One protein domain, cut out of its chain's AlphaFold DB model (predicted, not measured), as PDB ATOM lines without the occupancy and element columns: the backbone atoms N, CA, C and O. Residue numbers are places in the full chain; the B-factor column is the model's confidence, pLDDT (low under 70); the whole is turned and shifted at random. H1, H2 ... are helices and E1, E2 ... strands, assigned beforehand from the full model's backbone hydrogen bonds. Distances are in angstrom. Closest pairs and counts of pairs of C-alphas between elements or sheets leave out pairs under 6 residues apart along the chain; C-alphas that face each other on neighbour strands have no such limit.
ATOM      1  N   ILE A   7      44.849  45.469   5.525       91.12
ATOM      2  CA  ILE A   7      45.295  45.111   4.180       91.12
ATOM      3  C   ILE A   7      45.750  46.380   3.468       91.12
ATOM      4  O   ILE A   7      44.948  47.264   3.174       91.12
ATOM      5  N   ASN A   8      47.052  46.444   3.185       88.81
ATOM      6  CA  ASN A   8      47.675  47.565   2.495       88.81
ATOM      7  C   ASN A   8      48.107  47.153   1.089       88.81
ATOM      8  O   ASN A   8      48.685  46.077   0.924       88.81
ATOM      9  N   ILE A   9      47.889  48.025   0.106       87.56
ATOM     10  CA  ILE A   9      48.315  47.820  -1.283       87.56
ATOM     11  C   ILE A   9      49.198  48.965  -1.743       87.56
ATOM     12  O   ILE A   9      48.858  50.130  -1.566       87.56
ATOM     13  N   LEU A  10      50.327  48.613  -2.359       86.31
ATOM     14  CA  LEU A  10      51.208  49.554  -3.038       86.31
ATOM     15  C   LEU A  10      50.669  49.827  -4.444       86.31
ATOM     16  O   LEU A  10      50.681  48.944  -5.302       86.31
ATOM     17  N   HIS A  11      50.205  51.048  -4.692       79.31
ATOM     18  CA  HIS A  11      49.691  51.423  -6.010       79.31
ATOM     19  C   HIS A  11      50.826  51.898  -6.910       79.31
ATOM     20  O   HIS A  11      51.502  52.875  -6.593       79.31
ATOM     21  N   THR A  12      50.977  51.293  -8.087       76.88
ATOM     22  CA  THR A  12      51.983  51.712  -9.081       76.88
ATOM     23  C   THR A  12      51.772  53.146  -9.571       76.88
ATOM     24  O   THR A  12      52.742  53.859  -9.798       76.88
ATOM     25  N   GLY A  13      50.519  53.608  -9.672       67.81
ATOM     26  CA  GLY A  13      50.192  54.977 -10.095       67.81
ATOM     27  C   GLY A  13      50.514  56.069  -9.066       67.81
ATOM     28  O   GLY A  13      50.510  57.247  -9.415       67.81
ATOM     29  N   ARG A  14      50.786  55.693  -7.808       71.88
ATOM     30  CA  ARG A  14      51.081  56.624  -6.708       71.88
ATOM     31  C   ARG A  14      52.473  56.431  -6.108       71.88
ATOM     32  O   ARG A  14      53.059  57.397  -5.633       71.88
ATOM     33  N   GLY A  15      52.987  55.203  -6.124       77.19
ATOM     34  CA  GLY A  15      54.235  54.829  -5.462       77.19
ATOM     35  C   GLY A  15      54.128  54.732  -3.937       77.19
ATOM     36  O   GLY A  15      55.156  54.760  -3.274       77.19
ATOM     37  N   ASP A  16      52.916  54.627  -3.381       81.25
ATOM     38  CA  ASP A  16      52.691  54.551  -1.932       81.25
ATOM     39  C   ASP A  16      51.606  53.523  -1.567       81.25
ATOM     40  O   ASP A  16      50.794  53.115  -2.412       81.25
ATOM     41  N   PHE A  17      51.617  53.094  -0.306       83.56
ATOM     42  CA  PHE A  17      50.647  52.173   0.261       83.56
ATOM     43  C   PHE A  17      49.337  52.880   0.595       83.56
ATOM     44  O   PHE A  17      49.309  53.958   1.188       83.56
ATOM     45  N   THR A  18      48.224  52.217   0.298       83.56
ATOM     46  CA  THR A  18      46.912  52.606   0.808       83.56
ATOM     47  C   THR A  18      46.286  51.459   1.583       83.56
ATOM     48  O   THR A  18      46.486  50.290   1.251       83.56
ATOM     49  N   ASN A  19      45.549  51.798   2.641       88.12
ATOM     50  CA  ASN A  19      44.786  50.822   3.405       88.12
ATOM     51  C   ASN A  19      43.397  50.683   2.780       88.12
ATOM     52  O   ASN A  19      42.642  51.657   2.715       88.12
ATOM     53  N   ILE A  20      43.076  49.480   2.313       89.81
ATOM     54  CA  ILE A  20      41.849  49.209   1.557       89.81
ATOM     55  C   ILE A  20      40.765  48.533   2.390       89.81
ATOM     56  O   ILE A  20      39.587  48.779   2.136       89.81
ATOM     57  N   CYS A  21      41.129  47.692   3.361       93.00
ATOM     58  CA  CYS A  21      40.176  47.029   4.252       93.00
ATOM     59  C   CYS A  21      40.855  46.411   5.487       93.00
ATOM     60  O   CYS A  21      42.083  46.369   5.588       93.00
ATOM     61  N   ASN A  22      40.049  45.913   6.432       94.12
ATOM     62  CA  ASN A  22      40.523  45.192   7.611       94.12
ATOM     63  C   ASN A  22      39.806  43.831   7.758       94.12
ATOM     64  O   ASN A  22      38.598  43.731   7.558       94.12
ATOM     65  N   LEU A  23      40.558  42.776   8.083       94.69
ATOM     66  CA  LEU A  23      40.053  41.411   8.294       94.69
ATOM     67  C   LEU A  23      39.418  41.191   9.676       94.69
ATOM     68  O   LEU A  23      38.675  40.232   9.859       94.69
ATOM     69  N   ASN A  24      39.712  42.056  10.643       94.38
ATOM     70  CA  ASN A  24      39.265  41.940  12.030       94.38
ATOM     71  C   ASN A  24      38.076  42.862  12.345       94.38
ATOM     72  O   ASN A  24      37.396  42.656  13.349       94.38
ATOM     73  N   SER A  25      37.829  43.889  11.529       94.12
ATOM     74  CA  SER A  25      36.774  44.879  11.764       94.12
ATOM     75  C   SER A  25      36.244  45.501  10.473       94.12
ATOM     76  O   SER A  25      36.891  45.457   9.428       94.12
ATOM     77  N   ASP A  26      35.058  46.106  10.556       94.44
ATOM     78  CA  ASP A  26      34.510  46.907   9.464       94.44
ATOM     79  C   ASP A  26      35.437  48.086   9.135       94.44
ATOM     80  O   ASP A  26      35.834  48.857  10.012       94.44
ATOM     81  N   TRP A  27      35.734  48.267   7.849       91.69
ATOM     82  CA  TRP A  27      36.552  49.368   7.347       91.69
ATOM     83  C   TRP A  27      35.762  50.208   6.351       91.69
ATOM     84  O   TRP A  27      35.566  49.798   5.212       91.69
ATOM     85  N   LYS A  28      35.299  51.392   6.772       90.12
ATOM     86  CA  LYS A  28      34.589  52.355   5.902       90.12
ATOM     87  C   LYS A  28      33.467  51.709   5.066       90.12
ATOM     88  O   LYS A  28      33.323  51.979   3.881       90.12
ATOM     89  N   GLY A  29      32.695  50.819   5.694       90.75
ATOM     90  CA  GLY A  29      31.605  50.071   5.056       90.75
ATOM     91  C   GLY A  29      32.003  48.713   4.464       90.75
ATOM     92  O   GLY A  29      31.127  47.884   4.225       90.75
ATOM     93  N   VAL A  30      33.298  48.427   4.298       93.50
ATOM     94  CA  VAL A  30      33.799  47.106   3.888       93.50
ATOM     95  C   VAL A  30      33.755  46.162   5.082       93.50
ATOM     96  O   VAL A  30      34.457  46.360   6.073       93.50
ATOM     97  N   LYS A  31      32.934  45.117   4.977       95.81
ATOM     98  CA  LYS A  31      32.829  44.061   5.989       95.81
ATOM     99  C   LYS A  31      34.052  43.130   5.943       95.81
ATOM    100  O   LYS A  31      34.576  42.893   4.849       95.81
ATOM    101  N   PRO A  32      34.449  42.505   7.070       95.75
ATOM    102  CA  PRO A  32      35.544  41.530   7.117       95.75
ATOM    103  C   PRO A  32      35.456  40.419   6.065       95.75
ATOM    104  O   PRO A  32      36.465  40.064   5.465       95.75
ATOM    105  N   LEU A  33      34.249  39.913   5.776       96.12
ATOM    106  CA  LEU A  33      34.042  38.888   4.747       96.12
ATOM    107  C   LEU A  33      34.426  39.392   3.347       96.12
ATOM    108  O   LEU A  33      35.164  38.719   2.630       96.12
ATOM    109  N   THR A  34      33.972  40.590   2.972       95.56
ATOM    110  CA  THR A  34      34.348  41.231   1.704       95.56
ATOM    111  C   THR A  34      35.855  41.473   1.652       95.56
ATOM    112  O   THR A  34      36.491  41.178   0.642       95.56
ATOM    113  N   CYS A  35      36.447  41.928   2.761       95.31
ATOM    114  CA  CYS A  35      37.891  42.113   2.863       95.31
ATOM    115  C   CYS A  35      38.662  40.800   2.661       95.31
ATOM    116  O   CYS A  35      39.657  40.774   1.937       95.31
ATOM    117  N   ALA A  36      38.189  39.693   3.237       95.31
ATOM    118  CA  ALA A  36      38.786  38.374   3.055       95.31
ATOM    119  C   ALA A  36      38.715  37.916   1.590       95.31
ATOM    120  O   ALA A  36      39.718  37.460   1.042       95.31
ATOM    121  N   MET A  37      37.570  38.107   0.924       95.56
ATOM    122  CA  MET A  37      37.415  37.797  -0.504       95.56
ATOM    123  C   MET A  37      38.375  38.614  -1.374       95.56
ATOM    124  O   MET A  37      39.061  38.053  -2.230       95.56
ATOM    125  N   TRP A  38      38.485  39.920  -1.125       95.12
ATOM    126  CA  TRP A  38      39.442  40.780  -1.824       95.12
ATOM    127  C   TRP A  38      40.887  40.378  -1.552       95.12
ATOM    128  O   TRP A  38      41.687  40.327  -2.478       95.12
ATOM    129  N   THR A  39      41.222  40.027  -0.312       94.25
ATOM    130  CA  THR A  39      42.573  39.586   0.063       94.25
ATOM    131  C   THR A  39      42.965  38.304  -0.674       94.25
ATOM    132  O   THR A  39      44.099  38.183  -1.139       94.25
ATOM    133  N   SER A  40      42.038  37.358  -0.834       94.62
ATOM    134  CA  SER A  40      42.256  36.146  -1.634       94.62
ATOM    135  C   SER A  40      42.427  36.457  -3.124       94.62
ATOM    136  O   SER A  40      43.353  35.940  -3.748       94.62
ATOM    137  N   LEU A  41      41.588  37.335  -3.687       94.44
ATOM    138  CA  LEU A  41      41.696  37.780  -5.083       94.44
ATOM    139  C   LEU A  41      43.038  38.473  -5.354       94.44
ATOM    140  O   LEU A  41      43.697  38.171  -6.345       94.44
ATOM    141  N   LEU A  42      43.467  39.361  -4.458       93.06
ATOM    142  CA  LEU A  42      44.716  40.116  -4.579       93.06
ATOM    143  C   LEU A  42      45.948  39.212  -4.475       93.06
ATOM    144  O   LEU A  42      46.873  39.354  -5.269       93.06
ATOM    145  N   GLN A  43      45.951  38.248  -3.549       93.25
ATOM    146  CA  GLN A  43      47.030  37.256  -3.465       93.25
ATOM    147  C   GLN A  43      47.101  36.391  -4.724       93.25
ATOM    148  O   GLN A  43      48.191  36.139  -5.232       93.25
ATOM    149  N   ASN A  44      45.952  35.963  -5.254       94.50
ATOM    150  CA  ASN A  44      45.911  35.204  -6.499       94.50
ATOM    151  C   ASN A  44      46.438  36.029  -7.683       94.50
ATOM    152  O   ASN A  44      47.276  35.532  -8.432       94.50
ATOM    153  N   ALA A  45      46.024  37.292  -7.804       93.38
ATOM    154  CA  ALA A  45      46.523  38.194  -8.837       93.38
ATOM    155  C   ALA A  45      48.041  38.406  -8.726       93.38
ATOM    156  O   ALA A  45      48.733  38.369  -9.737       93.38
ATOM    157  N   GLN A  46      48.572  38.553  -7.508       91.50
ATOM    158  CA  GLN A  46      50.009  38.704  -7.277       91.50
ATOM    159  C   GLN A  46      50.801  37.459  -7.700       91.50
ATOM    160  O   GLN A  46      51.830  37.594  -8.353       91.50
ATOM    161  N   VAL A  47      50.325  36.256  -7.358       94.81
ATOM    162  CA  VAL A  47      50.974  34.988  -7.749       94.81
ATOM    163  C   VAL A  47      50.972  34.789  -9.267       94.81
ATOM    164  O   VAL A  47      51.901  34.197  -9.801       94.81
ATOM    165  N   ASN A  48      49.945  35.286  -9.958       95.00
ATOM    166  CA  ASN A  48      49.795  35.149 -11.408       95.00
ATOM    167  C   ASN A  48      50.272  36.384 -12.192       95.00
ATOM    168  O   ASN A  48      49.975  36.492 -13.380       95.00
ATOM    169  N   GLU A  49      50.960  37.328 -11.540       91.69
ATOM    170  CA  GLU A  49      51.462  38.572 -12.148       91.69
ATOM    171  C   GLU A  49      50.382  39.385 -12.891       91.69
ATOM    172  O   GLU A  49      50.628  40.055 -13.897       91.69
ATOM    173  N   GLN A  50      49.146  39.338 -12.391       93.25
ATOM    174  CA  GLN A  50      48.009  40.001 -13.011       93.25
ATOM    175  C   GLN A  50      47.883  41.450 -12.548       93.25
ATOM    176  O   GLN A  50      48.139  41.800 -11.393       93.25
ATOM    177  N   LYS A  51      47.410  42.306 -13.452       91.06
ATOM    178  CA  LYS A  51      47.082  43.691 -13.123       91.06
ATOM    179  C   LYS A  51      45.725  43.750 -12.425       91.06
ATOM    180  O   LYS A  51      44.771  43.087 -12.827       91.06
ATOM    181  N   VAL A  52      45.630  44.593 -11.403       91.00
ATOM    182  CA  VAL A  52      44.407  44.806 -10.623       91.00
ATOM    183  C   VAL A  52      43.972  46.260 -10.759       91.00
ATOM    184  O   VAL A  52      44.799  47.170 -10.698       91.00
ATOM    185  N   ILE A  53      42.671  46.473 -10.931       88.88
ATOM    186  CA  ILE A  53      42.032  47.784 -10.903       88.88
ATOM    187  C   ILE A  53      41.290  47.978  -9.581       88.88
ATOM    188  O   ILE A  53      40.617  47.073  -9.085       88.88
ATOM    189  N   PHE A  54      41.409  49.185  -9.038       88.12
ATOM    190  CA  PHE A  54      40.689  49.649  -7.860       88.12
ATOM    191  C   PHE A  54      39.828  50.825  -8.290       88.12
ATOM    192  O   PHE A  54      40.337  51.763  -8.904       88.12
ATOM    193  N   TYR A  55      38.540  50.769  -7.980       86.12
ATOM    194  CA  TYR A  55      37.615  51.860  -8.246       86.12
ATOM    195  C   TYR A  55      37.127  52.441  -6.921       86.12
ATOM    196  O   TYR A  55      36.675  51.708  -6.035       86.12
ATOM    197  N   TYR A  56      37.247  53.757  -6.796       85.06
ATOM    198  CA  TYR A  56      36.837  54.537  -5.635       85.06
ATOM    199  C   TYR A  56      35.643  55.416  -6.032       85.06
ATOM    200  O   TYR A  56      35.540  55.789  -7.198       85.06
ATOM    201  N   PRO A  57      34.721  55.707  -5.099       75.62
ATOM    202  CA  PRO A  57      33.471  56.391  -5.427       75.62
ATOM    203  C   PRO A  57      33.645  57.890  -5.713       75.62
ATOM    204  O   PRO A  57      32.742  58.489  -6.288       75.62
ATOM    205  N   ASP A  58      34.778  58.483  -5.327       69.00
ATOM    206  CA  ASP A  58      35.034  59.916  -5.467       69.00
ATOM    207  C   ASP A  58      35.729  60.248  -6.802       69.00
ATOM    208  O   ASP A  58      36.654  59.553  -7.230       69.00
ATOM    209  N   GLU A  59      35.298  61.339  -7.445       52.97
ATOM    210  CA  GLU A  59      35.904  61.880  -8.665       52.97
ATOM    211  C   GLU A  59      37.265  62.514  -8.337       52.97
ATOM    212  O   GLU A  59      37.362  63.658  -7.899       52.97
ATOM    213  N   GLY A  60      38.339  61.752  -8.521       64.75
ATOM    214  CA  GLY A  60      39.705  62.229  -8.332       64.75
ATOM    215  C   GLY A  60      40.713  61.288  -8.972       64.75
ATOM    216  O   GLY A  60      40.462  60.093  -9.155       64.75
ATOM    217  N   SER A  61      41.876  61.815  -9.344       67.25
ATOM    218  CA  SER A  61      42.956  60.963  -9.844       67.25
ATOM    219  C   SER A  61      43.489  60.063  -8.718       67.25
ATOM    220  O   SER A  61      43.501  60.454  -7.551       67.25
ATOM    221  N   CYS A  62      44.035  58.880  -9.042       66.44
ATOM    222  CA  CYS A  62      44.684  58.004  -8.044       66.44
ATOM    223  C   CYS A  62      45.773  58.716  -7.209       66.44
ATOM    224  O   CYS A  62      46.138  58.255  -6.128       66.44
ATOM    225  N   LYS A  63      46.305  59.831  -7.723       67.50
ATOM    226  CA  LYS A  63      47.320  60.671  -7.085       67.50
ATOM    227  C   LYS A  63      46.757  61.522  -5.938       67.50
ATOM    228  O   LYS A  63      47.485  61.807  -4.989       67.50
ATOM    229  N   GLU A  64      45.484  61.897  -6.015       73.69
ATOM    230  CA  GLU A  64      44.788  62.762  -5.050       73.69
ATOM    231  C   GLU A  64      44.055  61.977  -3.960       73.69
ATOM    232  O   GLU A  64      43.559  62.573  -3.006       73.69
ATOM    233  N   LEU A  65      44.018  60.644  -4.062       73.06
ATOM    234  CA  LEU A  65      43.423  59.796  -3.033       73.06
ATOM    235  C   LEU A  65      44.006  60.132  -1.658       73.06
ATOM    236  O   LEU A  65      45.220  60.218  -1.491       73.06
ATOM    237  N   ALA A  66      43.172  60.260  -0.636       71.94
ATOM    238  CA  ALA A  66      43.671  60.402   0.727       71.94
ATOM    239  C   ALA A  66      44.553  59.190   1.128       71.94
ATOM    240  O   ALA A  66      44.391  58.098   0.579       71.94
ATOM    241  N   THR A  67      45.531  59.377   2.018       71.00
ATOM    242  CA  THR A  67      46.452  58.316   2.480       71.00
ATOM    243  C   THR A  67      46.060  57.773   3.852       71.00
ATOM    244  O   THR A  67      45.278  58.371   4.588       71.00
ATOM    245  N   TYR A  68      46.625  56.625   4.234       70.81
ATOM    246  CA  TYR A  68      46.495  56.062   5.581       70.81
ATOM    247  C   TYR A  68      45.031  55.923   6.041       70.81
ATOM    248  O   TYR A  68      44.215  55.321   5.341       70.81
ATOM    249  N   SER A  69      44.691  56.469   7.212       72.44
ATOM    250  CA  SER A  69      43.352  56.423   7.803       72.44
ATOM    251  C   SER A  69      42.312  57.234   7.033       72.44
ATOM    252  O   SER A  69      41.119  56.935   7.128       72.44
ATOM    253  N   SER A  70      42.718  58.224   6.234       77.69
ATOM    254  CA  SER A  70      41.798  59.018   5.418       77.69
ATOM    255  C   SER A  70      41.515  58.387   4.051       77.69
ATOM    256  O   SER A  70      40.482  58.717   3.478       77.69
ATOM    257  N   THR A  71      42.285  57.384   3.601       78.06
ATOM    258  CA  THR A  71      42.030  56.638   2.344       78.06
ATOM    259  C   THR A  71      40.586  56.124   2.270       78.06
ATOM    260  O   THR A  71      40.194  55.360   3.158       78.06
ATOM    261  N   PRO A  72      39.763  56.512   1.279       85.19
ATOM    262  CA  PRO A  72      38.437  55.923   1.107       85.19
ATOM    263  C   PRO A  72      38.538  54.410   0.875       85.19
ATOM    264  O   PRO A  72      39.543  53.911   0.369       85.19
ATOM    265  N   ALA A  73      37.496  53.664   1.244       88.31
ATOM    266  CA  ALA A  73      37.404  52.277   0.810       88.31
ATOM    267  C   ALA A  73      37.092  52.231  -0.695       88.31
ATOM    268  O   ALA A  73      36.279  53.033  -1.167       88.31
ATOM    269  N   PRO A  74      37.702  51.309  -1.458       88.75
ATOM    270  CA  PRO A  74      37.286  51.079  -2.832       88.75
ATOM    271  C   PRO A  74      35.858  50.526  -2.837       88.75
ATOM    272  O   PRO A  74      35.474  49.768  -1.946       88.75
ATOM    273  N   VAL A  75      35.075  50.869  -3.855       90.06
ATOM    274  CA  VAL A  75      33.764  50.237  -4.079       90.06
ATOM    275  C   VAL A  75      33.884  48.987  -4.948       90.06
ATOM    276  O   VAL A  75      32.996  48.138  -4.932       90.06
ATOM    277  N   TYR A  76      34.984  48.852  -5.695       88.62
ATOM    278  CA  TYR A  76      35.249  47.686  -6.528       88.62
ATOM    279  C   TYR A  76      36.749  47.404  -6.650       88.62
ATOM    280  O   TYR A  76      37.564  48.318  -6.790       88.62
ATOM    281  N   ILE A  77      37.091  46.115  -6.625       91.88
ATOM    282  CA  ILE A  77      38.426  45.585  -6.905       91.88
ATOM    283  C   ILE A  77      38.260  44.458  -7.921       91.88
ATOM    284  O   ILE A  77      37.441  43.561  -7.716       91.88
ATOM    285  N   GLY A  78      39.039  44.487  -9.000       90.81
ATOM    286  CA  GLY A  78      38.966  43.471 -10.047       90.81
ATOM    287  C   GLY A  78      40.274  43.285 -10.799       90.81
ATOM    288  O   GLY A  78      41.177  44.110 -10.718       90.81
ATOM    289  N   ILE A  79      40.372  42.191 -11.546       91.31
ATOM    290  CA  ILE A  79      41.547  41.860 -12.359       91.31
ATOM    291  C   ILE A  79      41.328  42.380 -13.783       91.31
ATOM    292  O   ILE A  79      40.250  42.190 -14.348       91.31
ATOM    293  N   ILE A  80      42.343  43.022 -14.363       87.12
ATOM    294  CA  ILE A  80      42.352  43.458 -15.766       87.12
ATOM    295  C   ILE A  80      43.344  42.606 -16.566       87.12
ATOM    296  O   ILE A  80      44.403  42.235 -16.055       87.12
ATOM    297  N   LYS A  81      42.964  42.271 -17.802       68.75
ATOM    298  CA  LYS A  81      43.809  41.537 -18.753       68.75
ATOM    299  C   LYS A  81      44.803  42.468 -19.436       68.75
ATOM    300  O   LYS A  81      44.410  43.616 -19.737       68.75
TER     301      LYS A  81
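Overview. This is residues 7 to 81 of the 81 residues of an uncharacterized protein of Pseudoalteromonas sp. BSi20495 (UniProt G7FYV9). Two separate hairpins, E1 with E2 and E3 with E4, are bridged by one helix, H1, along one side; the unnamed stretch of residues 56 to 75 lies on the other side. The printed part has 75 residues, with one named helix and four named strands in the order E1 E2 H1 E3 E4. Each two-stranded sheet is antiparallel, and the class is mixed. It is compact, with a radius of gyration of the C-alphas of 11.8 A, spanning 29 by 28 by 18 A.

Arrangement. E1, residues 7 to 11, and E2, residues 16 to 22, form an antiparallel hairpin; N 9 and O 18 are within hydrogen-bond range at 2.9 A. H1, residues 32 to 47, has every O i to N i+4 pair within range; its closest C-alphas to E2, Cys 35 and Cys 21, are 5.6 A apart. E3, residues 51 to 55, and E4, residues 76 to 80, form the other hairpin, with N 53 and O 78 at 2.8 A. Trp 38 and Ile 77 are the closest C-alphas of H1 and E4, 7.1 A. E2 is apart from E3 and E4, as is E1.

Along the chain. E1 begins at C-alpha 7 (45.295, 45.111, 4.180). E2 is 18.1 A long and H1 22.4 A. E4 ends at C-alpha 80 (42.352, 43.458, -15.766).

Size, cuts and confidence. The printed part has no cut. The link E3 to E4 is long. Residues 13, 58 to 63 and 81 have pLDDT under 70.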